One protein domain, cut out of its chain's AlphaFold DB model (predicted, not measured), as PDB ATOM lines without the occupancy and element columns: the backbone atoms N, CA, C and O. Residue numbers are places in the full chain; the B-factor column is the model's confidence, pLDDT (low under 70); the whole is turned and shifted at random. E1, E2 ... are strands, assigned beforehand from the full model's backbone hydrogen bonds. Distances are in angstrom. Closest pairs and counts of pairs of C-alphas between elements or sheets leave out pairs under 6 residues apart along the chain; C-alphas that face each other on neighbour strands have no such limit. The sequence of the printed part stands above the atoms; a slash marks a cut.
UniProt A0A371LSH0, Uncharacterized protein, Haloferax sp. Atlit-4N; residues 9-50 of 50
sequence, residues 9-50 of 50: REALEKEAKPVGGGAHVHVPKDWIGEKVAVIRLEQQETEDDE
ATOM      1  N   ARG A   9     150.934 124.753 135.277       86.31
ATOM      2  CA  ARG A   9     151.569 125.227 136.514       86.31
ATOM      3  C   ARG A   9     150.584 126.120 137.250       86.31
ATOM      4  O   ARG A   9     149.837 126.857 136.610       86.31
ATOM      5  N   GLU A  10     150.588 126.045 138.574       86.88
ATOM      6  CA  GLU A  10     149.797 126.952 139.402       86.88
ATOM      7  C   GLU A  10     150.329 128.386 139.260       86.88
ATOM      8  O   GLU A  10     151.541 128.612 139.262       86.88
ATOM      9  N   ALA A  11     149.419 129.352 139.120       89.69
ATOM     10  CA  ALA A  11     149.738 130.771 139.039       89.69
ATOM     11  C   ALA A  11     149.036 131.521 140.175       89.69
ATOM     12  O   ALA A  11     147.840 131.344 140.400       89.69
ATOM     13  N   LEU A  12     149.789 132.372 140.875       90.31
ATOM     14  CA  LEU A  12     149.279 133.215 141.949       90.31
ATOM     15  C   LEU A  12     149.518 134.677 141.598       90.31
ATOM     16  O   LEU A  12     150.663 135.116 141.492       90.31
ATOM     17  N   GLU A  13     148.434 135.431 141.467       92.88
ATOM     18  CA  GLU A  13     148.489 136.878 141.323       92.88
ATOM     19  C   GLU A  13     148.530 137.528 142.704       92.88
ATOM     20  O   GLU A  13     147.648 137.316 143.543       92.88
ATOM     21  N   LYS A  14     149.595 138.283 142.965       91.44
ATOM     22  CA  LYS A  14     149.800 138.993 144.224       91.44
ATOM     23  C   LYS A  14     150.574 140.275 143.987       91.44
ATOM     24  O   LYS A  14     151.498 140.316 143.180       91.44
ATOM     25  N   GLU A  15     150.243 141.284 144.778       93.06
ATOM     26  CA  GLU A  15     150.973 142.544 144.802       93.06
ATOM     27  C   GLU A  15     152.318 142.381 145.525       93.06
ATOM     28  O   GLU A  15     152.403 141.797 146.615       93.06
ATOM     29  N   ALA A  16     153.376 142.908 144.910       93.75
ATOM     30  CA  ALA A  16     154.690 142.992 145.527       93.75
ATOM     31  C   ALA A  16     154.700 144.119 146.567       93.75
ATOM     32  O   ALA A  16     154.393 145.267 146.256       93.75
ATOM     33  N   LYS A  17     155.075 143.798 147.806       94.12
ATOM     34  CA  LYS A  17     155.103 144.755 148.920       94.12
ATOM     35  C   LYS A  17     156.527 145.217 149.218       94.12
ATOM     36  O   LYS A  17     157.443 144.393 149.128       94.12
ATOM     37  N   PRO A  18     156.731 146.483 149.621       95.00
ATOM     38  CA  PRO A  18     158.051 146.979 149.988       95.00
ATOM     39  C   PRO A  18     158.556 146.283 151.255       95.00
ATOM     40  O   PRO A  18     157.831 146.154 152.243       95.00
ATOM     41  N   VAL A  19     159.815 145.848 151.232       94.81
ATOM     42  CA  VAL A  19     160.515 145.265 152.380       94.81
ATOM     43  C   VAL A  19     161.971 145.726 152.356       94.81
ATOM     44  O   VAL A  19     162.763 145.302 151.515       94.81
ATOM     45  N   GLY A  20     162.338 146.596 153.301       91.31
ATOM     46  CA  GLY A  20     163.670 147.202 153.335       91.31
ATOM     47  C   GLY A  20     163.950 147.989 152.052       91.31
ATOM     48  O   GLY A  20     163.191 148.888 151.708       91.31
ATOM     49  N   GLY A  21     165.030 147.637 151.350       94.19
ATOM     50  CA  GLY A  21     165.407 148.231 150.060       94.19
ATOM     51  C   GLY A  21     164.873 147.497 148.824       94.19
ATOM     52  O   GLY A  21     165.331 147.783 147.723       94.19
ATOM     53  N   GLY A  22     163.971 146.523 148.982       92.00
ATOM     54  CA  GLY A  22     163.440 145.722 147.875       92.00
ATOM     55  C   GLY A  22     161.932 145.499 147.965       92.00
ATOM     56  O   GLY A  22     161.246 146.093 148.796       92.00
ATOM     57  N   ALA A  23     161.416 144.618 147.107       93.62
ATOM     58  CA  ALA A  23     160.014 144.216 147.091       93.62
ATOM     59  C   ALA A  23     159.887 142.691 147.177       93.62
ATOM     60  O   ALA A  23     160.651 141.966 146.541       93.62
ATOM     61  N   HIS A  24     158.913 142.205 147.945       93.62
ATOM     62  CA  HIS A  24     158.645 140.778 148.124       93.62
ATOM     63  C   HIS A  24     157.204 140.424 147.753       93.62
ATOM     64  O   HIS A  24     156.277 141.201 147.984       93.62
ATOM     65  N   VAL A  25     157.013 139.197 147.271       93.19
ATOM     66  CA  VAL A  25     155.700 138.560 147.119       93.19
ATOM     67  C   VAL A  25     155.642 137.352 148.050       93.19
ATOM     68  O   VAL A  25     156.525 136.497 148.025       93.19
ATOM     69  N   HIS A  26     154.606 137.263 148.882       92.50
ATOM     70  CA  HIS A  26     154.416 136.109 149.763       92.50
ATOM     71  C   HIS A  26     153.744 134.953 149.022       92.50
ATOM     72  O   HIS A  26     152.583 135.063 148.631       92.50
ATOM     73  N   VAL A  27     154.423 133.816 148.908       93.88
ATOM     74  CA  VAL A  27     153.865 132.559 148.380       93.88
ATOM     75  C   VAL A  27     153.320 131.663 149.510       93.88
ATOM     76  O   VAL A  27     153.596 131.942 150.682       93.88
ATOM     77  N   PRO A  28     152.500 130.635 149.210       94.56
ATOM     78  CA  PRO A  28     152.075 129.638 150.192       94.56
ATOM     79  C   PRO A  28     153.266 128.995 150.914       94.56
ATOM     80  O   PRO A  28     154.336 128.823 150.335       94.56
ATOM     81  N   LYS A  29     153.082 128.628 152.189       95.88
ATOM     82  CA  LYS A  29     154.150 128.009 152.999       95.88
ATOM     83  C   LYS A  29     154.579 126.649 152.457       95.88
ATOM     84  O   LYS A  29     155.730 126.273 152.635       95.88
ATOM     85  N   ASP A  30     153.672 125.936 151.805       95.81
ATOM     86  CA  ASP A  30     153.957 124.619 151.242       95.81
ATOM     87  C   ASP A  30     154.986 124.682 150.099       95.81
ATOM     88  O   ASP A  30     155.654 123.691 149.849       95.81
ATOM     89  N   TRP A  31     155.209 125.863 149.501       94.50
ATOM     90  CA  TRP A  31     156.204 126.085 148.439       94.50
ATOM     91  C   TRP A  31     157.642 126.287 148.950       94.50
ATOM     92  O   TRP A  31     158.549 126.618 148.180       94.50
ATOM     93  N   ILE A  32     157.888 126.156 150.257       95.50
ATOM     94  CA  ILE A  32     159.233 126.322 150.825       95.50
ATOM     95  C   ILE A  32     160.182 125.268 150.234       95.50
ATOM     96  O   ILE A  32     159.994 124.070 150.408       95.50
ATOM     97  N   GLY A  33     161.251 125.736 149.582       95.88
ATOM     98  CA  GLY A  33     162.249 124.884 148.927       95.88
ATOM     99  C   GLY A  33     161.956 124.584 147.454       95.88
ATOM    100  O   GLY A  33     162.802 123.998 146.780       95.88
ATOM    101  N   GLU A  34     160.810 125.020 146.934       95.44
ATOM    102  CA  GLU A  34     160.454 124.851 145.528       95.44
ATOM    103  C   GLU A  34     161.033 125.961 144.638       95.44
ATOM    104  O   GLU A  34     161.292 127.090 145.068       95.44
ATOM    105  N   LYS A  35     161.225 125.646 143.352       93.94
ATOM    106  CA  LYS A  35     161.645 126.626 142.346       93.94
ATOM    107  C   LYS A  35     160.417 127.313 141.756       93.94
ATOM    108  O   LYS A  35     159.671 126.701 140.999       93.94
ATOM    109  N   VAL A  36     160.267 128.602 142.040       92.69
ATOM    110  CA  VAL A  36     159.142 129.422 141.571       92.69
ATOM    111  C   VAL A  36     159.592 130.445 140.528       92.69
ATOM    112  O   VAL A  36     160.724 130.931 140.565       92.69
ATOM    113  N   ALA A  37     158.706 130.777 139.591       91.50
ATOM    114  CA  ALA A  37     158.898 131.878 138.652       91.50
ATOM    115  C   ALA A  37     158.053 133.079 139.092       91.50
ATOM    116  O   ALA A  37     156.892 132.914 139.457       91.50
ATOM    117  N   VAL A  38     158.626 134.280 139.034       90.56
ATOM    118  CA  VAL A  38     157.907 135.538 139.274       90.56
ATOM    119  C   VAL A  38     157.723 136.232 137.933       90.56
ATOM    120  O   VAL A  38     158.697 136.462 137.217       90.56
ATOM    121  N   ILE A  39     156.479 136.546 137.585       90.12
ATOM    122  CA  ILE A  39     156.112 137.192 136.323       90.12
ATOM    123  C   ILE A  39     155.440 138.521 136.675       90.12
ATOM    124  O   ILE A  39     154.475 138.542 137.435       90.12
ATOM    125  N   ARG A  40     155.962 139.634 136.150       90.69
ATOM    126  CA  ARG A  40     155.370 140.968 136.325       90.69
ATOM    127  C   ARG A  40     154.167 141.096 135.391       90.69
ATOM    128  O   ARG A  40     154.350 141.051 134.178       90.69
ATOM    129  N   LEU A  41     152.971 141.230 135.960       90.50
ATOM    130  CA  LEU A  41     151.721 141.319 135.196       90.50
ATOM    131  C   LEU A  41     151.429 142.744 134.724       90.50
ATOM    132  O   LEU A  41     150.991 142.936 133.598       90.50
ATOM    133  N   GLU A  42     151.744 143.736 135.559       87.88
ATOM    134  CA  GLU A  42     151.522 145.146 135.256       87.88
ATOM    135  C   GLU A  42     152.833 145.922 135.330       87.88
ATOM    136  O   GLU A  42     153.667 145.747 136.231       87.88
ATOM    137  N   GLN A  43     153.032 146.787 134.343       81.88
ATOM    138  CA  GLN A  43     154.157 147.696 134.309       81.88
ATOM    139  C   GLN A  43     153.629 149.116 134.436       81.88
ATOM    140  O   GLN A  43     153.032 149.618 133.497       81.88
ATOM    141  N   GLN A  44     153.838 149.756 135.592       72.56
ATOM    142  CA  GLN A  44     153.711 151.207 135.643       72.56
ATOM    143  C   GLN A  44     154.813 151.795 134.766       72.56
ATOM    144  O   GLN A  44     155.992 151.479 134.959       72.56
ATOM    145  N   GLU A  45     154.398 152.564 133.764       74.81
ATOM    146  CA  GLU A  45     155.282 153.409 132.978       74.81
ATOM    147  C   GLU A  45     155.876 154.431 133.950       74.81
ATOM    148  O   GLU A  45     155.152 155.213 134.561       74.81
ATOM    149  N   THR A  46     157.185 154.367 134.181       63.66
ATOM    150  CA  THR A  46     157.890 155.502 134.772       63.66
ATOM    151  C   THR A  46     157.887 156.588 133.709       63.66
ATOM    152  O   THR A  46     158.470 156.390 132.647       63.66
ATOM    153  N   GLU A  47     157.191 157.695 133.964       62.12
ATOM    154  CA  GLU A  47     157.410 158.930 133.216       62.12
ATOM    155  C   GLU A  47     158.861 159.354 133.490       62.12
ATOM    156  O   GLU A  47     159.194 159.837 134.573       62.12
ATOM    157  N   ASP A  48     159.756 159.043 132.552       59.94
ATOM    158  CA  ASP A  48     161.095 159.619 132.486       59.94
ATOM    159  C   ASP A  48     160.927 161.119 132.169       59.94
ATOM    160  O   ASP A  48     160.734 161.497 131.014       59.94
ATOM    161  N   ASP A  49     160.935 161.971 133.200       61.31
ATOM    162  CA  ASP A  49     161.109 163.424 133.053       61.31
ATOM    163  C   ASP A  49     162.526 163.684 132.495       61.31
ATOM    164  O   ASP A  49     163.523 163.431 133.182       61.31
ATOM    165  N   GLU A  50     162.599 164.137 131.236       51.94
ATOM    166  CA  GLU A  50     163.821 164.597 130.541       51.94
ATOM    167  C   GLU A  50     164.526 165.777 131.235       51.94
ATOM    168  O   GLU A  50     163.849 166.756 131.631       51.94
TER     169      GLU A  50
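Overview. This is residues 9 to 50 of the 50 residues of an uncharacterized protein of Haloferax sp. Atlit-4N (UniProt A0A371LSH0). The printed part has little regular structure: a tiny hairpin of two strands, E1 and E2, sits on a long winding chain that loops out at residues 29 to 35 and ends in a tail, residues 43 to 50, sticking out. The 42 residues hold no named helix and two antiparallel strands, E1 then E2; the class is all strand, with only 6 residues in named elements. The whole is only just loose, close to extended, with a radius of gyration of the C-alphas of 13.7 A and spans of 46 by 26 by 14 A.

Along the chain. The printed part begins at C-alpha 9 at (151.569, 125.227, 136.514). E1, residues 17 to 19, begins at C-alpha 17 at (155.103, 144.755, 148.920). E2 is residues 22 to 24. E1 measures 6.4 A and E2 6.9 A from first to last C-alpha.

Arrangement. E1 and E2 form a hairpin with a tight link and directions 128 degrees apart. N 19 and O 22, 2.8 A apart, are within hydrogen-bond range.

Size, cuts and confidence. The C-alphas of Asp 30 and Glu 50 are farthest apart, 46.1 A. The printed part has no cut. Residues 46 to 50 have pLDDT under 70.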